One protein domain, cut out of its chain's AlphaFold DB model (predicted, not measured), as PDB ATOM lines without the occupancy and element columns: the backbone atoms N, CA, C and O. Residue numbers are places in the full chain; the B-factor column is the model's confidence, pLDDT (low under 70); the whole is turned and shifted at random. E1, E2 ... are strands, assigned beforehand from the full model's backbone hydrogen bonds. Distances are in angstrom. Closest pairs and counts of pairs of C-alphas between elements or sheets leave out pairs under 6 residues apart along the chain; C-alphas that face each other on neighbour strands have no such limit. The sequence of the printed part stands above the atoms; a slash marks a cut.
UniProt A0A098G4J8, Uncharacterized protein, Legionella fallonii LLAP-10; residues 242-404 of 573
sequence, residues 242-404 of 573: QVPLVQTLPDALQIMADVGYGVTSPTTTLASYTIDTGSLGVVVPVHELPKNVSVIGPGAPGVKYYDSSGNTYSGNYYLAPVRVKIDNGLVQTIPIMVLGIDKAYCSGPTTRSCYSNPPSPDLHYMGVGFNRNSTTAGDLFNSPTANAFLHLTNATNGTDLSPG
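Overview. This is residues 242 to 404 of the 573 residues of an uncharacterized protein of Legionella fallonii LLAP-10 (UniProt A0A098G4J8). With little regular structure, this is one strongly twisted, branched sheet: E4 and E10 in the middle join E1, E2, E3, E7 and E8 to E5, E6 and E9. The 163 printed residues include eleven named strands, E1 to E11 in order, under half of the residues; the class is all strand, the sheet mixed. It is compact, radius of gyration of the C-alphas 15.4 A, spanning 49 by 37 by 31 A.

Arrangement. Start at E9, residues 336 to 346, which bends by 73 degrees at 342. Antiparallel to it is E6, residues 311 to 320; N 318 and O 338 are 2.8 A apart, within hydrogen-bond range. On the other side of E9, E4, residues 280 to 285, is parallel, with N 341 and O 284 2.8 A apart. E1, residues 245 to 247, E2, residues 254 to 259, and E3, residues 271 to 276, form a meander, each the antiparallel neighbour of the one before; N 246 and O 254 are 2.8 A apart, N 255 and O 273 3.0 A.

Along the chain. Find C-alpha 245 at (31.851, -6.386, 2.264), where E1 begins. E9 measures 27.1 A and E6 24.1 A. Look for edge strands E5, residues 301 to 305, and E8, residues 329 to 333, then E7, residues 322 to 326, and E10, residues 365 to 368. E11, residues 402 to 404, pairs with no named strand and ends at (20.073, -18.251, 2.401).

Size, cuts and confidence. The farthest C-alphas, Thr 350 and Thr 396, are 50.2 A apart. The printed part has no cut; the links E2 to E3, E4 to E5, E9 to E10 and E10 to E11 are long. Residues 375 and 377 have pLDDT under 70.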
ATOM      1  N   GLN A 242      29.260 -14.434  -4.540       97.19
ATOM      2  CA  GLN A 242      30.201 -13.795  -3.628       97.19
ATOM      3  C   GLN A 242      29.922 -12.288  -3.579       97.19
ATOM      4  O   GLN A 242      29.836 -11.647  -4.629       97.19
ATOM      5  N   VAL A 243      29.745 -11.732  -2.379       97.38
ATOM      6  CA  VAL A 243      29.357 -10.329  -2.166       97.38
ATOM      7  C   VAL A 243      30.414  -9.618  -1.325       97.38
ATOM      8  O   VAL A 243      30.480  -9.866  -0.122       97.38
ATOM      9  N   PRO A 244      31.225  -8.721  -1.914       95.94
ATOM     10  CA  PRO A 244      32.203  -7.945  -1.164       95.94
ATOM     11  C   PRO A 244      31.565  -7.142  -0.036       95.94
ATOM     12  O   PRO A 244      30.670  -6.320  -0.272       95.94
ATOM     13  N   LEU A 245      32.093  -7.312   1.170       96.75
ATOM     14  CA  LEU A 245      31.851  -6.386   2.264       96.75
ATOM     15  C   LEU A 245      32.605  -5.071   2.014       96.75
ATOM     16  O   LEU A 245      33.814  -5.068   1.786       96.75
ATOM     17  N   VAL A 246      31.899  -3.940   2.076       96.38
ATOM     18  CA  VAL A 246      32.517  -2.597   2.066       96.38
ATOM     19  C   VAL A 246      32.889  -2.114   3.463       96.38
ATOM     20  O   VAL A 246      33.730  -1.230   3.605       96.38
ATOM     21  N   GLN A 247      32.301  -2.729   4.486       96.94
ATOM     22  CA  GLN A 247      32.693  -2.593   5.881       96.94
ATOM     23  C   GLN A 247      32.532  -3.952   6.572       96.94
ATOM     24  O   GLN A 247      31.624  -4.718   6.237       96.94
ATOM     25  N   THR A 248      33.445  -4.271   7.491       95.81
ATOM     26  CA  THR A 248      33.509  -5.559   8.194       95.81
ATOM     27  C   THR A 248      33.908  -5.361   9.660       95.81
ATOM     28  O   THR A 248      34.106  -4.232  10.107       95.81
ATOM     29  N   LEU A 249      34.041  -6.460  10.405       94.88
ATOM     30  CA  LEU A 249      34.419  -6.469  11.816       94.88
ATOM     31  C   LEU A 249      35.667  -5.598  12.093       94.88
ATOM     32  O   LEU A 249      36.650  -5.684  11.353       94.88
ATOM     33  N   PRO A 250      35.691  -4.818  13.190       94.12
ATOM     34  CA  PRO A 250      34.719  -4.806  14.292       94.12
ATOM     35  C   PRO A 250      33.423  -4.045  13.992       94.12
ATOM     36  O   PRO A 250      32.475  -4.152  14.770       94.12
ATOM     37  N   ASP A 251      33.393  -3.294  12.896       95.44
ATOM     38  CA  ASP A 251      32.269  -2.453  12.520       95.44
ATOM     39  C   ASP A 251      31.106  -3.278  11.948       95.44
ATOM     40  O   ASP A 251      31.139  -4.512  11.859       95.44
ATOM     41  N   ALA A 252      30.041  -2.578  11.560       95.88
ATOM     42  CA  ALA A 252      28.905  -3.203  10.917       95.88
ATOM     43  C   ALA A 252      29.270  -3.838   9.576       95.88
ATOM     44  O   ALA A 252      30.041  -3.286   8.795       95.88
ATOM     45  N   LEU A 253      28.673  -5.001   9.300       98.06
ATOM     46  CA  LEU A 253      28.820  -5.646   8.004       98.06
ATOM     47  C   LEU A 253      27.991  -4.861   6.992       98.06
ATOM     48  O   LEU A 253      26.768  -4.772   7.133       98.06
ATOM     49  N   GLN A 254      28.653  -4.289   5.992       98.38
ATOM     50  CA  GLN A 254      27.988  -3.496   4.966       98.38
ATOM     51  C   GLN A 254      28.280  -4.006   3.563       98.38
ATOM     52  O   GLN A 254      29.387  -4.461   3.277       98.38
ATOM     53  N   ILE A 255      27.298  -3.877   2.674       98.25
ATOM     54  CA  ILE A 255      27.383  -4.255   1.257       98.25
ATOM     55  C   ILE A 255      26.903  -3.121   0.360       98.25
ATOM     56  O   ILE A 255      26.120  -2.279   0.785       98.25
ATOM     57  N   MET A 256      27.317  -3.125  -0.908       98.38
ATOM     58  CA  MET A 256      26.757  -2.194  -1.892       98.38
ATOM     59  C   MET A 256      25.449  -2.742  -2.466       98.38
ATOM     60  O   MET A 256      25.446  -3.815  -3.078       98.38
ATOM     61  N   ALA A 257      24.362  -1.987  -2.326       98.62
ATOM     62  CA  ALA A 257      23.053  -2.333  -2.872       98.62
ATOM     63  C   ALA A 257      22.245  -1.091  -3.287       98.62
ATOM     64  O   ALA A 257      22.588   0.031  -2.923       98.62
ATOM     65  N   ASP A 258      21.182  -1.286  -4.065       98.38
ATOM     66  CA  ASP A 258      20.143  -0.280  -4.313       98.38
ATOM     67  C   ASP A 258      18.761  -0.921  -4.498       98.38
ATOM     68  O   ASP A 258      18.621  -2.145  -4.572       98.38
ATOM     69  N   VAL A 259      17.719  -0.088  -4.516       98.69
ATOM     70  CA  VAL A 259      16.318  -0.527  -4.521       98.69
ATOM     71  C   VAL A 259      15.570   0.102  -5.692       98.69
ATOM     72  O   VAL A 259      15.627   1.309  -5.907       98.69
ATOM     73  N   GLY A 260      14.839  -0.716  -6.451       98.06
ATOM     74  CA  GLY A 260      14.008  -0.266  -7.572       98.06
ATOM     75  C   GLY A 260      14.714  -0.186  -8.929       98.06
ATOM     76  O   GLY A 260      14.091   0.205  -9.920       98.06
ATOM     77  N   TYR A 261      15.991  -0.563  -9.002       96.81
ATOM     78  CA  TYR A 261      16.786  -0.550 -10.230       96.81
ATOM     79  C   TYR A 261      16.939  -1.960 -10.811       96.81
ATOM     80  O   TYR A 261      17.140  -2.933 -10.090       96.81
ATOM     81  N   GLY A 262      16.870  -2.075 -12.141       91.25
ATOM     82  CA  GLY A 262      17.158  -3.334 -12.836       91.25
ATOM     83  C   GLY A 262      18.660  -3.585 -12.980       91.25
ATOM     84  O   GLY A 262      19.456  -2.645 -12.953       91.25
ATOM     85  N   VAL A 263      19.061  -4.839 -13.214       87.81
ATOM     86  CA  VAL A 263      20.477  -5.247 -13.364       87.81
ATOM     87  C   VAL A 263      21.279  -4.494 -14.436       87.81
ATOM     88  O   VAL A 263      22.496  -4.413 -14.323       87.81
ATOM     89  N   THR A 264      20.631  -3.888 -15.435       89.00
ATOM     90  CA  THR A 264      21.284  -3.081 -16.485       89.00
ATOM     91  C   THR A 264      21.411  -1.591 -16.148       89.00
ATOM     92  O   THR A 264      22.028  -0.844 -16.907       89.00
ATOM     93  N   SER A 265      20.828  -1.135 -15.035       93.44
ATOM     94  CA  SER A 265      20.891   0.272 -14.613       93.44
ATOM     95  C   SER A 265      22.321   0.660 -14.210       93.44
ATOM     96  O   SER A 265      23.069  -0.211 -13.754       93.44
ATOM     97  N   PRO A 266      22.704   1.950 -14.294       94.06
ATOM     98  CA  PRO A 266      23.997   2.423 -13.800       94.06
ATOM     99  C   PRO A 266      24.270   1.974 -12.358       94.06
ATOM    100  O   PRO A 266      23.348   1.852 -11.558       94.06
ATOM    101  N   THR A 267      25.534   1.726 -12.017       95.56
ATOM    102  CA  THR A 267      25.954   1.314 -10.663       95.56
ATOM    103  C   THR A 267      26.209   2.494  -9.725       95.56
ATOM    104  O   THR A 267      26.476   2.292  -8.546       95.56
ATOM    105  N   THR A 268      26.112   3.728 -10.223       96.19
ATOM    106  CA  THR A 268      26.268   4.961  -9.433       96.19
ATOM    107  C   THR A 268      25.137   5.186  -8.431       96.19
ATOM    108  O   THR A 268      25.215   6.108  -7.632       96.19
ATOM    109  N   THR A 269      24.078   4.382  -8.504       96.69
ATOM    110  CA  THR A 269      22.927   4.391  -7.594       96.69
ATOM    111  C   THR A 269      23.146   3.530  -6.353       96.69
ATOM    112  O   THR A 269      22.362   3.629  -5.419       96.69
ATOM    113  N   LEU A 270      24.183   2.684  -6.339       98.12
ATOM    114  CA  LEU A 270      24.473   1.809  -5.209       98.12
ATOM    115  C   LEU A 270      24.904   2.625  -3.984       98.12
ATOM    116  O   LEU A 270      25.790   3.476  -4.081       98.12
ATOM    117  N   ALA A 271      24.349   2.277  -2.828       98.31
ATOM    118  CA  ALA A 271      24.702   2.805  -1.515       98.31
ATOM    119  C   ALA A 271      25.169   1.676  -0.581       98.31
ATOM    120  O   ALA A 271      25.012   0.491  -0.889       98.31
ATOM    121  N   SER A 272      25.769   2.046   0.551       98.31
ATOM    122  CA  SER A 272      26.216   1.088   1.564       98.31
ATOM    123  C   SER A 272      25.052   0.694   2.470       98.31
ATOM    124  O   SER A 272      24.513   1.543   3.171       98.31
ATOM    125  N   TYR A 273      24.664  -0.578   2.469       98.62
ATOM    126  CA  TYR A 273      23.597  -1.123   3.307       98.62
ATOM    127  C   TYR A 273      24.173  -1.925   4.459       98.62
ATOM    128  O   TYR A 273      24.943  -2.858   4.235       98.62
ATOM    129  N   THR A 274      23.735  -1.618   5.680       98.12
ATOM    130  CA  THR A 274      24.050  -2.444   6.853       98.12
ATOM    131  C   THR A 274      23.218  -3.720   6.844       98.12
ATOM    132  O   THR A 274      21.993  -3.664   6.718       98.12
ATOM    133  N   ILE A 275      23.885  -4.863   6.994       98.12
ATOM    134  CA  ILE A 275      23.253  -6.174   7.146       98.12
ATOM    135  C   ILE A 275      22.890  -6.381   8.612       98.12
ATOM    136  O   ILE A 275      23.702  -6.124   9.502       98.12
ATOM    137  N   ASP A 276      21.690  -6.901   8.851       96.75
ATOM    138  CA  ASP A 276      21.217  -7.193  10.193       96.75
ATOM    139  C   ASP A 276      20.401  -8.489  10.261       96.75
ATOM    140  O   ASP A 276      19.301  -8.597   9.727       96.75
ATOM    141  N   THR A 277      20.922  -9.488  10.965       97.31
ATOM    142  CA  THR A 277      20.228 -10.752  11.248       97.31
ATOM    143  C   THR A 277      19.253 -10.648  12.430       97.31
ATOM    144  O   THR A 277      18.431 -11.547  12.636       97.31
ATOM    145  N   GLY A 278      19.320  -9.569  13.214       94.19
ATOM    146  CA  GLY A 278      18.417  -9.251  14.315       94.19
ATOM    147  C   GLY A 278      17.122  -8.561  13.901       94.19
ATOM    148  O   GLY A 278      16.197  -8.474  14.707       94.19
ATOM    149  N   SER A 279      16.979  -8.166  12.636       92.94
ATOM    150  CA  SER A 279      15.736  -7.608  12.101       92.94
ATOM    151  C   SER A 279      15.345  -8.209  10.748       92.94
ATOM    152  O   SER A 279      15.933  -9.175  10.264       92.94
ATOM    153  N   LEU A 280      14.273  -7.673  10.169       93.88
ATOM    154  CA  LEU A 280      13.669  -8.122   8.921       93.88
ATOM    155  C   LEU A 280      13.199  -6.914   8.111       93.88
ATOM    156  O   LEU A 280      12.627  -5.976   8.690       93.88
ATOM    157  N   GLY A 281      13.407  -6.985   6.795       96.12
ATOM    158  CA  GLY A 281      12.961  -5.995   5.821       96.12
ATOM    159  C   GLY A 281      14.066  -5.058   5.343       96.12
ATOM    160  O   GLY A 281      15.102  -4.899   5.986       96.12
ATOM    161  N   VAL A 282      13.829  -4.424   4.197       98.38
ATOM    162  CA  VAL A 282      14.763  -3.473   3.577       98.38
ATOM    163  C   VAL A 282      14.249  -2.057   3.770       98.38
ATOM    164  O   VAL A 282      13.093  -1.768   3.454       98.38
ATOM    165  N   VAL A 283      15.113  -1.180   4.272       98.12
ATOM    166  CA  VAL A 283      14.827   0.239   4.502       98.12
ATOM    167  C   VAL A 283      15.708   1.074   3.582       98.12
ATOM    168  O   VAL A 283      16.909   0.823   3.477       98.12
ATOM    169  N   VAL A 284      15.099   2.037   2.893       98.62
ATOM    170  CA  VAL A 284      15.764   2.913   1.923       98.62
ATOM    171  C   VAL A 284      15.184   4.326   2.002       98.62
ATOM    172  O   VAL A 284      13.972   4.465   2.188       98.62
ATOM    173  N   PRO A 285      15.983   5.388   1.833       98.56
ATOM    174  CA  PRO A 285      15.446   6.739   1.726       98.56
ATOM    175  C   PRO A 285      14.530   6.871   0.505       98.56
ATOM    176  O   PRO A 285      14.904   6.543  -0.620       98.56
ATOM    177  N   VAL A 286      13.310   7.382   0.695       97.94
ATOM    178  CA  VAL A 286      12.294   7.418  -0.375       97.94
ATOM    179  C   VAL A 286      12.740   8.232  -1.595       97.94
ATOM    180  O   VAL A 286      12.310   7.969  -2.714       97.94
ATOM    181  N   HIS A 287      13.622   9.214  -1.395       97.19
ATOM    182  CA  HIS A 287      14.134  10.071  -2.462       97.19
ATOM    183  C   HIS A 287      15.127   9.356  -3.397       97.19
ATOM    184  O   HIS A 287      15.404   9.871  -4.479       97.19
ATOM    185  N   GLU A 288      15.631   8.180  -3.010       97.94
ATOM    186  CA  GLU A 288      16.520   7.343  -3.825       97.94
ATOM    187  C   GLU A 288      15.757   6.323  -4.683       97.94
ATOM    188  O   GLU A 288      16.314   5.773  -5.641       97.94
ATOM    189  N   LEU A 289      14.470   6.093  -4.382       98.12
ATOM    190  CA  LEU A 289      13.620   5.205  -5.168       98.12
ATOM    191  C   LEU A 289      13.357   5.803  -6.561       98.12
ATOM    192  O   LEU A 289      12.852   6.928  -6.679       98.12
ATOM    193  N   PRO A 290      13.639   5.062  -7.643       97.12
ATOM    194  CA  PRO A 290      13.419   5.560  -8.987       97.12
ATOM    195  C   PRO A 290      11.929   5.590  -9.335       97.12
ATOM    196  O   PRO A 290      11.151   4.705  -8.982       97.12
ATOM    197  N   LYS A 291      11.531   6.588 -10.126       94.38
ATOM    198  CA  LYS A 291      10.177   6.685 -10.695       94.38
ATOM    199  C   LYS A 291      10.084   5.847 -11.969       94.38
ATOM    200  O   LYS A 291      10.160   6.383 -13.073       94.38
ATOM    201  N   ASN A 292       9.980   4.532 -11.818       94.50
ATOM    202  CA  ASN A 292       9.895   3.593 -12.936       94.50
ATOM    203  C   ASN A 292       8.868   2.477 -12.662       94.50
ATOM    204  O   ASN A 292       8.291   2.391 -11.584       94.50
ATOM    205  N   VAL A 293       8.646   1.611 -13.652       91.81
ATOM    206  CA  VAL A 293       7.661   0.515 -13.577       91.81
ATOM    207  C   VAL A 293       8.047  -0.624 -12.624       91.81
ATOM    208  O   VAL A 293       7.218  -1.482 -12.337       91.81
ATOM    209  N   SER A 294       9.294  -0.664 -12.158       93.62
ATOM    210  CA  SER A 294       9.797  -1.675 -11.221       93.62
ATOM    211  C   SER A 294       9.534  -1.314  -9.759       93.62
ATOM    212  O   SER A 294       9.751  -2.160  -8.896       93.62
ATOM    213  N   VAL A 295       9.066  -0.092  -9.482       97.81
ATOM    214  CA  VAL A 295       8.711   0.390  -8.144       97.81
ATOM    215  C   VAL A 295       7.210   0.654  -8.093       97.81
ATOM    216  O   VAL A 295       6.712   1.576  -8.736       97.81
ATOM    217  N   ILE A 296       6.482  -0.146  -7.315       98.06
ATOM    218  CA  ILE A 296       5.037   0.019  -7.120       98.06
ATOM    219  C   ILE A 296       4.776   0.602  -5.731       98.06
ATOM    220  O   ILE A 296       5.126  -0.010  -4.723       98.06
ATOM    221  N   GLY A 297       4.151   1.776  -5.684       96.50
ATOM    222  CA  GLY A 297       3.771   2.469  -4.456       96.50
ATOM    223  C   GLY A 297       3.575   3.976  -4.681       96.50
ATOM    224  O   GLY A 297       3.554   4.416  -5.833       96.50
ATOM    225  N   PRO A 298       3.454   4.780  -3.609       97.00
ATOM    226  CA  PRO A 298       3.488   4.366  -2.203       97.00
ATOM    227  C   PRO A 298       2.311   3.455  -1.839       97.00
ATOM    228  O   PRO A 298       1.203   3.649  -2.331       97.00
ATOM    229  N   GLY A 299       2.561   2.464  -0.989       96.19
ATOM    230  CA  GLY A 299       1.527   1.686  -0.315       96.19
ATOM    231  C   GLY A 299       1.326   2.126   1.128       96.19
ATOM    232  O   GLY A 299       1.539   3.293   1.465       96.19
ATOM    233  N   ALA A 300       0.929   1.183   1.984       93.88
ATOM    234  CA  ALA A 300       0.609   1.459   3.381       93.88
ATOM    235  C   ALA A 300       1.739   2.209   4.112       93.88
ATOM    236  O   ALA A 300       2.918   1.976   3.825       93.88
ATOM    237  N   PRO A 301       1.409   3.098   5.066       93.06
ATOM    238  CA  PRO A 301       2.420   3.682   5.933       93.06
ATOM    239  C   PRO A 301       3.090   2.590   6.776       93.06
ATOM    240  O   PRO A 301       2.430   1.658   7.238       93.06
ATOM    241  N   GLY A 302       4.395   2.726   6.991       91.75
ATOM    242  CA  GLY A 302       5.205   1.800   7.776       91.75
ATOM    243  C   GLY A 302       6.078   2.527   8.791       91.75
ATOM    244  O   GLY A 302       6.467   3.681   8.587       91.75
ATOM    245  N   VAL A 303       6.381   1.841   9.894       90.69
ATOM    246  CA  VAL A 303       7.257   2.332  10.962       90.69
ATOM    247  C   VAL A 303       8.196   1.210  11.383       90.69
ATOM    248  O   VAL A 303       7.740   0.112  11.691       90.69
ATOM    249  N   LYS A 304       9.497   1.495  11.439       89.19
ATOM    250  CA  LYS A 304      10.515   0.587  11.965       89.19
ATOM    251  C   LYS A 304      11.161   1.193  13.205       89.19
ATOM    252  O   LYS A 304      11.757   2.264  13.129       89.19
ATOM    253  N   TYR A 305      11.043   0.494  14.330       88.12
ATOM    254  CA  TYR A 305      11.676   0.840  15.600       88.12
ATOM    255  C   TYR A 305      12.827  -0.124  15.897       88.12
ATOM    256  O   TYR A 305      12.651  -1.339  15.803       88.12
ATOM    257  N   TYR A 306      13.981   0.426  16.272       85.56
ATOM    258  CA  TYR A 306      15.157  -0.319  16.710       85.56
ATOM    259  C   TYR A 306      15.327  -0.133  18.214       85.56
ATOM    260  O   TYR A 306      15.725   0.934  18.684       85.56
ATOM    261  N   ASP A 307      15.014  -1.173  18.977       79.56
ATOM    262  CA  ASP A 307      14.976  -1.144  20.438       79.56
ATOM    263  C   ASP A 307      16.338  -0.891  21.086       79.56
ATOM    264  O   ASP A 307      16.406  -0.188  22.096       79.56
ATOM    265  N   SER A 308      17.415  -1.393  20.486       76.00
ATOM    266  CA  SER A 308      18.794  -1.177  20.926       76.00
ATOM    267  C   SER A 308      19.146   0.315  21.005       76.00
ATOM    268  O   SER A 308      19.632   0.785  22.037       76.00
ATOM    269  N   SER A 309      18.823   1.079  19.958       81.62
ATOM    270  CA  SER A 309      19.182   2.498  19.808       81.62
ATOM    271  C   SER A 309      18.076   3.485  20.188       81.62
ATOM    272  O   SER A 309      18.370   4.640  20.490       81.62
ATOM    273  N   GLY A 310      16.810   3.060  20.178       86.38
ATOM    274  CA  GLY A 310      15.642   3.945  20.255       86.38
ATOM    275  C   GLY A 310      15.284   4.626  18.925       86.38
ATOM    276  O   GLY A 310      14.321   5.398  18.867       86.38
ATOM    277  N   ASN A 311      16.035   4.358  17.851       92.06
ATOM    278  CA  ASN A 311      15.803   4.964  16.543       92.06
ATOM    279  C   ASN A 311      14.483   4.477  15.941       92.06
ATOM    280  O   ASN A 311      14.195   3.279  15.919       92.06
ATOM    281  N   THR A 312      13.698   5.411  15.411       92.69
ATOM    282  CA  THR A 312      12.451   5.130  14.698       92.69
ATOM    283  C   THR A 312      12.489   5.762  13.323       92.69
ATOM    284  O   THR A 312      12.775   6.949  13.197       92.69
ATOM    285  N   TYR A 313      12.144   4.984  12.304       94.88
ATOM    286  CA  TYR A 313      12.057   5.432  10.920       94.88
ATOM    287  C   TYR A 313      10.651   5.179  10.401       94.88
ATOM    288  O   TYR A 313      10.054   4.146  10.704       94.88
ATOM    289  N   SER A 314      10.102   6.110   9.631       95.19
ATOM    290  CA  SER A 314       8.764   5.958   9.062       95.19
ATOM    291  C   SER A 314       8.682   6.484   7.640       95.19
ATOM    292  O   SER A 314       9.454   7.358   7.248       95.19
ATOM    293  N   GLY A 315       7.718   5.953   6.897       96.00
ATOM    294  CA  GLY A 315       7.429   6.315   5.516       96.00
ATOM    295  C   GLY A 315       6.347   5.399   4.954       96.00
ATOM    296  O   GLY A 315       5.395   5.077   5.666       96.00
ATOM    297  N   ASN A 316       6.501   4.941   3.713       96.94
ATOM    298  CA  ASN A 316       5.533   4.072   3.039       96.94
ATOM    299  C   ASN A 316       6.197   2.810   2.488       96.94
ATOM    300  O   ASN A 316       7.369   2.824   2.105       96.94
ATOM    301  N   TYR A 317       5.440   1.718   2.422       97.94
ATOM    302  CA  TYR A 317       5.908   0.502   1.770       97.94
ATOM    303  C   TYR A 317       5.838   0.609   0.244       97.94
ATOM    304  O   TYR A 317       4.964   1.275  -0.309       97.94
ATOM    305  N   TYR A 318       6.739  -0.095  -0.431       98.50
ATOM    306  CA  TYR A 318       6.782  -0.248  -1.882       98.50
ATOM    307  C   TYR A 318       7.042  -1.715  -2.229       98.50
ATOM    308  O   TYR A 318       7.697  -2.421  -1.464       98.50
ATOM    309  N   LEU A 319       6.581  -2.164  -3.397       98.31
ATOM    310  CA  LEU A 319       7.116  -3.372  -4.027       98.31
ATOM    311  C   LEU A 319       8.234  -2.965  -4.980       98.31
ATOM    312  O   LEU A 319       7.978  -2.255  -5.955       98.31
ATOM    313  N   ALA A 320       9.455  -3.414  -4.709       98.50
ATOM    314  CA  ALA A 320      10.617  -3.108  -5.533       98.50
ATOM    315  C   ALA A 320      11.657  -4.238  -5.470       98.50
ATOM    316  O   ALA A 320      11.774  -4.905  -4.439       98.50
ATOM    317  N   PRO A 321      12.411  -4.492  -6.555       98.19
ATOM    318  CA  PRO A 321      13.575  -5.364  -6.491       98.19
ATOM    319  C   PRO A 321      14.703  -4.685  -5.708       98.19
ATOM    320  O   PRO A 321      14.852  -3.461  -5.748       98.19
ATOM    321  N   VAL A 322      15.528  -5.487  -5.048       98.69
ATOM    322  CA  VAL A 322      16.771  -5.058  -4.404       98.69
ATOM    323  C   VAL A 322      17.929  -5.643  -5.183       98.69
ATOM    324  O   VAL A 322      17.962  -6.846  -5.429       98.69
ATOM    325  N   ARG A 323      18.876  -4.802  -5.582       97.81
ATOM    326  CA  ARG A 323      20.045  -5.206  -6.355       97.81
ATOM    327  C   ARG A 323      21.276  -5.146  -5.470       97.81
ATOM    328  O   ARG A 323      21.516  -4.140  -4.816       97.81
ATOM    329  N   VAL A 324      22.060  -6.216  -5.464       98.19
ATOM    330  CA  VAL A 324      23.264  -6.369  -4.646       98.19
ATOM    331  C   VAL A 324      24.471  -6.495  -5.564       98.19
ATOM    332  O   VAL A 324      24.460  -7.271  -6.526       98.19
ATOM    333  N   LYS A 325      25.521  -5.729  -5.267       97.50
ATOM    334  CA  LYS A 325      26.809  -5.849  -5.948       97.50
ATOM    335  C   LYS A 325      27.486  -7.149  -5.534       97.50
ATOM    336  O   LYS A 325      27.711  -7.379  -4.354       97.50
ATOM    337  N   ILE A 326      27.844  -7.961  -6.515       96.00
ATOM    338  CA  ILE A 326      28.625  -9.188  -6.332       96.00
ATOM    339  C   ILE A 326      30.028  -8.975  -6.907       96.00
ATOM    340  O   ILE A 326      30.261  -7.979  -7.599       96.00
ATOM    341  N   ASP A 327      30.954  -9.904  -6.661       92.62
ATOM    342  CA  ASP A 327      32.331  -9.842  -7.187       92.62
ATOM    343  C   ASP A 327      32.363  -9.523  -8.683       92.62
ATOM    344  O   ASP A 327      33.091  -8.640  -9.135       92.62
ATOM    345  N   ASN A 328      31.504 -10.212  -9.438       89.75
ATOM    346  CA  ASN A 328      31.420 -10.118 -10.888       89.75
ATOM    347  C   ASN A 328      30.017  -9.695 -11.340       89.75
ATOM    348  O   ASN A 328      29.297 -10.457 -11.984       89.75
ATOM    349  N   GLY A 329      29.629  -8.463 -11.004       94.56
ATOM    350  CA  GLY A 329      28.412  -7.830 -11.512       94.56
ATOM    351  C   GLY A 329      27.367  -7.566 -10.434       94.56
ATOM    352  O   GLY A 329      27.674  -7.028  -9.371       94.56
ATOM    353  N   LEU A 330      26.113  -7.887 -10.743       96.50
ATOM    354  CA  LEU A 330      24.955  -7.594  -9.904       96.50
ATOM    355  C   LEU A 330      24.018  -8.802  -9.886       96.50
ATOM    356  O   LEU A 330      23.759  -9.402 -10.928       96.50
ATOM    357  N   VAL A 331      23.472  -9.106  -8.716       96.69
ATOM    358  CA  VAL A 331      22.305  -9.983  -8.555       96.69
ATOM    359  C   VAL A 331      21.141  -9.139  -8.046       96.69
ATOM    360  O   VAL A 331      21.363  -8.100  -7.425       96.69
ATOM    361  N   GLN A 332      19.902  -9.540  -8.315       96.88
ATOM    362  CA  GLN A 332      18.728  -8.840  -7.795       96.88
ATOM    363  C   GLN A 332      17.733  -9.809  -7.170       96.88
ATOM    364  O   GLN A 332      17.734 -11.001  -7.473       96.88
ATOM    365  N   THR A 333      16.852  -9.284  -6.332       98.31
ATOM    366  CA  THR A 333      15.676 -10.005  -5.861       98.31
ATOM    367  C   THR A 333      14.541  -9.936  -6.880       98.31
ATOM    368  O   THR A 333      14.512  -9.077  -7.768       98.31
ATOM    369  N   ILE A 334      13.544 -10.800  -6.716       97.38
ATOM    370  CA  ILE A 334      12.182 -10.502  -7.186       97.38
ATOM    371  C   ILE A 334      11.683  -9.222  -6.484       97.38
ATOM    372  O   ILE A 334      12.260  -8.832  -5.463       97.38
ATOM    373  N   PRO A 335      10.628  -8.538  -6.958       97.94
ATOM    374  CA  PRO A 335      10.057  -7.445  -6.182       97.94
ATOM    375  C   PRO A 335       9.637  -7.941  -4.793       97.94
ATOM    376  O   PRO A 335       8.879  -8.904  -4.684       97.94
ATOM    377  N   ILE A 336      10.129  -7.292  -3.743       97.94
ATOM    378  CA  ILE A 336       9.771  -7.569  -2.349       97.94
ATOM    379  C   ILE A 336       9.208  -6.303  -1.712       97.94
ATOM    380  O   ILE A 336       9.353  -5.207  -2.258       97.94
ATOM    381  N   MET A 337       8.564  -6.450  -0.554       97.62
ATOM    382  CA  MET A 337       8.174  -5.291   0.244       97.62
ATOM    383  C   MET A 337       9.424  -4.603   0.798       97.62
ATOM    384  O   MET A 337      10.251  -5.237   1.451       97.62
ATOM    385  N   VAL A 338       9.533  -3.301   0.559       98.31
ATOM    386  CA  VAL A 338      10.584  -2.417   1.082       98.31
ATOM    387  C   VAL A 338       9.940  -1.200   1.737       98.31
ATOM    388  O   VAL A 338       8.840  -0.806   1.350       98.31
ATOM    389  N   LEU A 339      10.601  -0.593   2.719       98.12
ATOM    390  CA  LEU A 339      10.129   0.615   3.393       98.12
ATOM    391  C   LEU A 339      10.919   1.822   2.878       98.12
ATOM    392  O   LEU A 339      12.102   1.967   3.182       98.12
ATOM    393  N   GLY A 340      10.249   2.679   2.108       98.19
ATOM    394  CA  GLY A 340      10.774   3.971   1.676       98.19
ATOM    395  C   GLY A 340      10.552   5.010   2.769       98.19
ATOM    396  O   GLY A 340       9.408   5.405   2.997       98.19
ATOM    397  N   ILE A 341      11.612   5.437   3.454       98.25
ATOM    398  CA  ILE A 341      11.529   6.344   4.607       98.25
ATOM    399  C   ILE A 341      11.689   7.809   4.202       98.25
ATOM    400  O   ILE A 341      12.489   8.152   3.332       98.25
ATOM    401  N   ASP A 342      10.933   8.679   4.863       97.75
ATOM    402  CA  ASP A 342      11.021  10.137   4.728       97.75
ATOM    403  C   ASP A 342      11.154  10.851   6.083       97.75
ATOM    404  O   ASP A 342      11.388  12.060   6.141       97.75
ATOM    405  N   LYS A 343      11.028  10.102   7.184       96.81
ATOM    406  CA  LYS A 343      11.066  10.606   8.558       96.81
ATOM    407  C   LYS A 343      11.894   9.694   9.450       96.81
ATOM    408  O   LYS A 343      11.840   8.469   9.330       96.81
ATOM    409  N   ALA A 344      12.579  10.317  10.400       96.44
ATOM    410  CA  ALA A 344      13.287   9.651  11.479       96.44
ATOM    411  C   ALA A 344      13.098  10.431  12.788       96.44
ATOM    412  O   ALA A 344      13.013  11.660  12.774       96.44
ATOM    413  N   TYR A 345      12.964   9.720  13.905       94.25
ATOM    414  CA  TYR A 345      12.784  10.301  15.236       94.25
ATOM    415  C   TYR A 345      13.158   9.309  16.343       94.25
ATOM    416  O   TYR A 345      13.333   8.113  16.113       94.25
ATOM    417  N   CYS A 346      13.273   9.816  17.566       93.75
ATOM    418  CA  CYS A 346      13.481   9.008  18.762       93.75
ATOM    419  C   CYS A 346      12.175   8.491  19.352       93.75
ATOM    420  O   CYS A 346      11.236   9.265  19.535       93.75
ATOM    421  N   SER A 347      12.164   7.216  19.742       89.06
ATOM    422  CA  SER A 347      11.099   6.610  20.547       89.06
ATOM    423  C   SER A 347      11.681   5.838  21.731       89.06
ATOM    424  O   SER A 347      12.851   5.460  21.744       89.06
ATOM    425  N   GLY A 348      10.847   5.568  22.736       85.31
ATOM    426  CA  GLY A 348      11.245   4.810  23.924       85.31
ATOM    427  C   GLY A 348      11.912   5.666  25.014       85.31
ATOM    428  O   GLY A 348      11.800   6.896  24.985       85.31
ATOM    429  N   PRO A 349      12.560   5.030  26.012       83.50
ATOM    430  CA  PRO A 349      13.140   5.719  27.165       83.50
ATOM    431  C   PRO A 349      14.187   6.768  26.776       83.50
ATOM    432  O   PRO A 349      15.004   6.531  25.891       83.50
ATOM    433  N   THR A 350      14.238   7.891  27.496       86.69
ATOM    434  CA  THR A 350      15.187   8.997  27.243       86.69
ATOM    435  C   THR A 350      16.655   8.636  27.480       86.69
ATOM    436  O   THR A 350      17.538   9.434  27.189       86.69
ATOM    437  N   THR A 351      16.931   7.449  28.021       80.88
ATOM    438  CA  THR A 351      18.280   6.893  28.195       80.88
ATOM    439  C   THR A 351      18.841   6.271  26.916       80.88
ATOM    440  O   THR A 351      20.004   5.878  26.891       80.88
ATOM    441  N   ARG A 352      18.031   6.152  25.857       83.25
ATOM    442  CA  ARG A 352      18.455   5.596  24.569       83.25
ATOM    443  C   ARG A 352      19.410   6.536  23.832       83.25
ATOM    444  O   ARG A 352      19.267   7.758  23.890       83.25
ATOM    445  N   SER A 353      20.356   5.953  23.095       85.12
ATOM    446  CA  SER A 353      21.433   6.685  22.418       85.12
ATOM    447  C   SER A 353      20.937   7.659  21.350       85.12
ATOM    448  O   SER A 353      21.607   8.661  21.092       85.12
ATOM    449  N   CYS A 354      19.752   7.430  20.779       91.06
ATOM    450  CA  CYS A 354      19.166   8.342  19.807       91.06
ATOM    451  C   CYS A 354      18.898   9.747  20.390       91.06
ATOM    452  O   CYS A 354      18.955  10.735  19.667       91.06
ATOM    453  N   TYR A 355      18.630   9.884  21.696       91.25
ATOM    454  CA  TYR A 355      18.352  11.203  22.287       91.25
ATOM    455  C   TYR A 355      19.610  12.075  22.358       91.25
ATOM    456  O   TYR A 355      19.516  13.300  22.307       91.25
ATOM    457  N   SER A 356      20.786  11.448  22.439       91.06
ATOM    458  CA  SER A 356      22.079  12.115  22.268       91.06
ATOM    459  C   SER A 356      22.511  12.222  20.803       91.06
ATOM    460  O   SER A 356      23.207  13.169  20.454       91.06
ATOM    461  N   ASN A 357      22.093  11.278  19.955       91.19
ATOM    462  CA  ASN A 357      22.447  11.204  18.537       91.19
ATOM    463  C   ASN A 357      21.181  10.971  17.689       91.19
ATOM    464  O   ASN A 357      20.903   9.825  17.324       91.19
ATOM    465  N   PRO A 358      20.380  12.021  17.419       93.00
ATOM    466  CA  PRO A 358      19.102  11.866  16.728       93.00
ATOM    467  C   PRO A 358      19.269  11.280  15.321       93.00
ATOM    468  O   PRO A 358      20.193  11.682  14.613       93.00
ATOM    469  N   PRO A 359      18.380  10.366  14.890       95.50
ATOM    470  CA  PRO A 359      18.480   9.753  13.575       95.50
ATOM    471  C   PRO A 359      17.999  10.702  12.470       95.50
ATOM    472  O   PRO A 359      17.112  11.534  12.678       95.50
ATOM    473  N   SER A 360      18.537  10.518  11.268       95.69
ATOM    474  CA  SER A 360      18.101  11.149  10.017       95.69
ATOM    475  C   SER A 360      17.396  10.131   9.109       95.69
ATOM    476  O   SER A 360      17.605   8.929   9.253       95.69
ATOM    477  N   PRO A 361      16.514  10.554   8.183       95.69
ATOM    478  CA  PRO A 361      15.799   9.643   7.284       95.69
ATOM    479  C   PRO A 361      16.668   9.160   6.105       95.69
ATOM    480  O   PRO A 361      16.206   9.100   4.967       95.69
ATOM    481  N   ASP A 362      17.932   8.843   6.371       96.44
ATOM    482  CA  ASP A 362      18.969   8.430   5.417       96.44
ATOM    483  C   ASP A 362      19.486   7.007   5.700       96.44
ATOM    484  O   ASP A 362      20.583   6.636   5.296       96.44
ATOM    485  N   LEU A 363      18.696   6.194   6.407       96.38
ATOM    486  CA  LEU A 363      19.070   4.832   6.763       96.38
ATOM    487  C   LEU A 363      19.031   3.885   5.550       96.38
ATOM    488  O   LEU A 363      17.968   3.643   4.972       96.38
ATOM    489  N   HIS A 364      20.166   3.236   5.285       98.00
ATOM    490  CA  HIS A 364      20.305   2.087   4.384       98.00
ATOM    491  C   HIS A 364      20.485   0.802   5.189       98.00
ATOM    492  O   HIS A 364      21.553   0.525   5.749       98.00
ATOM    493  N   TYR A 365      19.422   0.008   5.269       96.69
ATOM    494  CA  TYR A 365      19.386  -1.150   6.159       96.69
ATOM    495  C   TYR A 365      18.753  -2.366   5.504       96.69
ATOM    496  O   TYR A 365      17.746  -2.254   4.802       96.69
ATOM    497  N   MET A 366      19.333  -3.534   5.757       97.81
ATOM    498  CA  MET A 366      18.892  -4.807   5.205       97.81
ATOM    499  C   MET A 366      18.760  -5.840   6.327       97.81
ATOM    500  O   MET A 366      19.714  -6.526   6.690       97.81
ATOM    501  N   GLY A 367      17.547  -5.938   6.868       97.19
ATOM    502  CA  GLY A 367      17.155  -6.962   7.826       97.19
ATOM    503  C   GLY A 367      16.974  -8.317   7.136       97.19
ATOM    504  O   GLY A 367      16.049  -8.494   6.338       97.19
ATOM    505  N   VAL A 368      17.846  -9.269   7.458       98.00
ATOM    506  CA  VAL A 368      17.951 -10.608   6.843       98.00
ATOM    507  C   VAL A 368      17.826 -11.737   7.869       98.00
ATOM    508  O   VAL A 368      18.277 -12.867   7.647       98.00
ATOM    509  N   GLY A 369      17.224 -11.431   9.014       96.38
ATOM    510  CA  GLY A 369      16.887 -12.399  10.042       96.38
ATOM    511  C   GLY A 369      15.709 -13.301   9.675       96.38
ATOM    512  O   GLY A 369      15.045 -13.150   8.647       96.38
ATOM    513  N   PHE A 370      15.438 -14.232  10.582       95.75
ATOM    514  CA  PHE A 370      14.266 -15.106  10.604       95.75
ATOM    515  C   PHE A 370      13.627 -15.030  11.991       95.75
ATOM    516  O   PHE A 370      14.290 -14.651  12.964       95.75
ATOM    517  N   ASN A 371      12.333 -15.326  12.104       93.62
ATOM    518  CA  ASN A 371      11.558 -15.062  13.321       93.62
ATOM    519  C   ASN A 371      11.697 -13.620  13.853       93.62
ATOM    520  O   ASN A 371      11.714 -13.386  15.065       93.62
ATOM    521  N   ARG A 372      11.829 -12.647  12.946       90.25
ATOM    522  CA  ARG A 372      11.913 -11.204  13.253       90.25
ATOM    523  C   ARG A 372      10.668 -10.449  12.816       90.25
ATOM    524  O   ARG A 372      10.710  -9.261  12.511       90.25
ATOM    525  N   ASN A 373       9.559 -11.175  12.815       82.38
ATOM    526  CA  ASN A 373       8.247 -10.653  12.494       82.38
ATOM    527  C   ASN A 373       7.847  -9.637  13.559       82.38
ATOM    528  O   ASN A 373       7.935  -9.900  14.761       82.38
ATOM    529  N   SER A 374       7.423  -8.467  13.104       76.75
ATOM    530  CA  SER A 374       6.965  -7.407  13.990       76.75
ATOM    531  C   SER A 374       5.666  -7.800  14.687       76.75
ATOM    532  O   SER A 374       4.754  -8.354  14.074       76.75
ATOM    533  N   THR A 375       5.562  -7.482  15.974       67.38
ATOM    534  CA  THR A 375       4.299  -7.554  16.722       67.38
ATOM    535  C   THR A 375       3.500  -6.254  16.617       67.38
ATOM    536  O   THR A 375       2.375  -6.177  17.114       67.38
ATOM    537  N   THR A 376       4.061  -5.230  15.965       73.88
ATOM    538  CA  THR A 376       3.399  -3.943  15.759       73.88
ATOM    539  C   THR A 376       2.277  -4.111  14.745       73.88
ATOM    540  O   THR A 376       2.500  -4.549  13.615       73.88
ATOM    541  N   ALA A 377       1.059  -3.744  15.140       68.69
ATOM    542  CA  ALA A 377      -0.090  -3.797  14.250       68.69
ATOM    543  C   ALA A 377       0.168  -2.957  12.987       68.69
ATOM    544  O   ALA A 377       0.458  -1.765  13.072       68.69
ATOM    545  N   GLY A 378       0.037  -3.591  11.824       71.25
ATOM    546  CA  GLY A 378       0.181  -2.946  10.522       71.25
ATOM    547  C   GLY A 378       1.591  -2.947   9.925       71.25
ATOM    548  O   GLY A 378       1.736  -2.526   8.780       71.25
ATOM    549  N   ASP A 379       2.605  -3.456  10.629       84.94
ATOM    550  CA  ASP A 379       3.929  -3.674  10.035       84.94
ATOM    551  C   ASP A 379       3.886  -4.851   9.045       84.94
ATOM    552  O   ASP A 379       3.386  -5.940   9.349       84.94
ATOM    553  N   LEU A 380       4.398  -4.609   7.839       90.00
ATOM    554  CA  LEU A 380       4.387  -5.557   6.727       90.00
ATOM    555  C   LEU A 380       5.689  -6.363   6.607       90.00
ATOM    556  O   LEU A 380       5.778  -7.262   5.775       90.00
ATOM    557  N   PHE A 381       6.678  -6.115   7.470       92.50
ATOM    558  CA  PHE A 381       7.845  -6.982   7.649       92.50
ATOM    559  C   PHE A 381       7.539  -8.088   8.667       92.50
ATOM    560  O   PHE A 381       8.045  -8.105   9.791       92.50
ATOM    561  N   ASN A 382       6.654  -9.003   8.275       88.75
ATOM    562  CA  ASN A 382       6.061 -10.001   9.169       88.75
ATOM    563  C   ASN A 382       6.118 -11.443   8.639       88.75
ATOM    564  O   ASN A 382       5.452 -12.321   9.191       88.75
ATOM    565  N   SER A 383       6.885 -11.687   7.576       91.19
ATOM    566  CA  SER A 383       7.145 -13.036   7.080       91.19
ATOM    567  C   SER A 383       8.477 -13.102   6.317       91.19
ATOM    568  O   SER A 383       9.014 -12.056   5.934       91.19
ATOM    569  N   PRO A 384       8.989 -14.306   6.001       93.81
ATOM    570  CA  PRO A 384      10.223 -14.476   5.235       93.81
ATOM    571  C   PRO A 384      10.228 -13.780   3.869       93.81
ATOM    572  O   PRO A 384      11.299 -13.584   3.304       93.81
ATOM    573  N   THR A 385       9.068 -13.370   3.333       94.50
ATOM    574  CA  THR A 385       8.951 -12.569   2.096       94.50
ATOM    575  C   THR A 385       9.683 -11.224   2.157       94.50
ATOM    576  O   THR A 385      10.000 -10.652   1.118       94.50
ATOM    577  N   ALA A 386       9.978 -10.727   3.361       95.25
ATOM    578  CA  ALA A 386      10.689  -9.469   3.580       95.25
ATOM    579  C   ALA A 386      12.224  -9.622   3.661       95.25
ATOM    580  O   ALA A 386      12.934  -8.619   3.694       95.25
ATOM    581  N   ASN A 387      12.758 -10.848   3.692       97.44
ATOM    582  CA  ASN A 387      14.201 -11.087   3.754       97.44
ATOM    583  C   ASN A 387      14.804 -11.109   2.343       97.44
ATOM    584  O   ASN A 387      14.681 -12.105   1.632       97.44
ATOM    585  N   ALA A 388      15.492 -10.038   1.945       97.88
ATOM    586  CA  ALA A 388      16.042  -9.903   0.594       97.88
ATOM    587  C   ALA A 388      16.934 -11.081   0.159       97.88
ATOM    588  O   ALA A 388      16.883 -11.496  -0.999       97.88
ATOM    589  N   PHE A 389      17.698 -11.680   1.077       98.19
ATOM    590  CA  PHE A 389      18.605 -12.785   0.752       98.19
ATOM    591  C   PHE A 389      17.882 -14.110   0.471       98.19
ATOM    592  O   PHE A 389      18.481 -15.018  -0.102       98.19
ATOM    593  N   LEU A 390      16.592 -14.217   0.806       97.56
ATOM    594  CA  LEU A 390      15.773 -15.387   0.482       97.56
ATOM    595  C   LEU A 390      15.065 -15.283  -0.878       97.56
ATOM    596  O   LEU A 390      14.485 -16.263  -1.334       97.56
ATOM    597  N   HIS A 391      15.104 -14.112  -1.524       97.25
ATOM    598  CA  HIS A 391      14.284 -13.791  -2.703       97.25
ATOM    599  C   HIS A 391      15.105 -13.415  -3.934       97.25
ATOM    600  O   HIS A 391      14.611 -12.732  -4.833       97.25
ATOM    601  N   LEU A 392      16.366 -13.845  -3.976       97.31
ATOM    602  CA  LEU A 392      17.256 -13.638  -5.115       97.31
ATOM    603  C   LEU A 392      16.740 -14.359  -6.359       97.31
ATOM    604  O   LEU A 392      16.173 -15.447  -6.291       97.31
ATOM    605  N   THR A 393      16.963 -13.746  -7.514       95.88
ATOM    606  CA  THR A 393      16.566 -14.301  -8.802       95.88
ATOM    607  C   THR A 393      17.630 -14.061  -9.862       95.88
ATOM    608  O   THR A 393      18.496 -13.193  -9.742       95.88
ATOM    609  N   ASN A 394      17.570 -14.871 -10.909       94.00
ATOM    610  CA  ASN A 394      18.518 -14.907 -12.012       94.00
ATOM    611  C   ASN A 394      17.814 -15.463 -13.266       94.00
ATOM    612  O   ASN A 394      16.586 -15.533 -13.327       94.00
ATOM    613  N   ALA A 395      18.587 -15.880 -14.272       90.94
ATOM    614  CA  ALA A 395      18.052 -16.415 -15.523       90.94
ATOM    615  C   ALA A 395      17.238 -17.720 -15.375       90.94
ATOM    616  O   ALA A 395      16.506 -18.068 -16.294       90.94
ATOM    617  N   THR A 396      17.341 -18.432 -14.249       92.31
ATOM    618  CA  THR A 396      16.579 -19.660 -13.947       92.31
ATOM    619  C   THR A 396      15.470 -19.399 -12.916       92.31
ATOM    620  O   THR A 396      15.037 -20.307 -12.203       92.31
ATOM    621  N   ASN A 397      15.018 -18.145 -12.796       92.56
ATOM    622  CA  ASN A 397      14.047 -17.680 -11.799       92.56
ATOM    623  C   ASN A 397      14.496 -17.898 -10.341       92.56
ATOM    624  O   ASN A 397      13.660 -17.897  -9.440       92.56
ATOM    625  N   GLY A 398      15.803 -18.059 -10.092       93.94
ATOM    626  CA  GLY A 398      16.365 -18.321  -8.765       93.94
ATOM    627  C   GLY A 398      16.125 -19.744  -8.256       93.94
ATOM    628  O   GLY A 398      16.242 -19.994  -7.062       93.94
ATOM    629  N   THR A 399      15.767 -20.681  -9.138       93.12
ATOM    630  CA  THR A 399      15.477 -22.078  -8.763       93.12
ATOM    631  C   THR A 399      16.736 -22.916  -8.520       93.12
ATOM    632  O   THR A 399      16.662 -23.977  -7.914       93.12
ATOM    633  N   ASP A 400      17.899 -22.440  -8.955       94.88
ATOM    634  CA  ASP A 400      19.215 -23.047  -8.726       94.88
ATOM    635  C   ASP A 400      19.935 -22.497  -7.478       94.88
ATOM    636  O   ASP A 400      21.041 -22.941  -7.159       94.88
ATOM    637  N   LEU A 401      19.318 -21.540  -6.780       95.31
ATOM    638  CA  LEU A 401      19.792 -20.937  -5.534       95.31
ATOM    639  C   LEU A 401      19.019 -21.544  -4.363       95.31
ATOM    640  O   LEU A 401      17.791 -21.547  -4.401       95.31
ATOM    641  N   SER A 402      19.691 -21.975  -3.294       95.44
ATOM    642  CA  SER A 402      18.992 -22.186  -2.018       95.44
ATOM    643  C   SER A 402      18.872 -20.863  -1.260       95.44
ATOM    644  O   SER A 402      19.909 -20.252  -0.983       95.44
ATOM    645  N   PRO A 403      17.650 -20.422  -0.901       95.94
ATOM    646  CA  PRO A 403      17.396 -19.202  -0.145       95.94
ATOM    647  C   PRO A 403      18.190 -19.171   1.161       95.94
ATOM    648  O   PRO A 403      17.893 -19.912   2.097       95.94
ATOM    649  N   GLY A 404      19.197 -18.307   1.241       97.75
ATOM    650  CA  GLY A 404      20.073 -18.251   2.401       97.75
ATOM    651  C   GLY A 404      21.414 -17.593   2.115       97.75
ATOM    652  O   GLY A 404      21.674 -17.114   1.009       97.75
TER     653      GLY A 404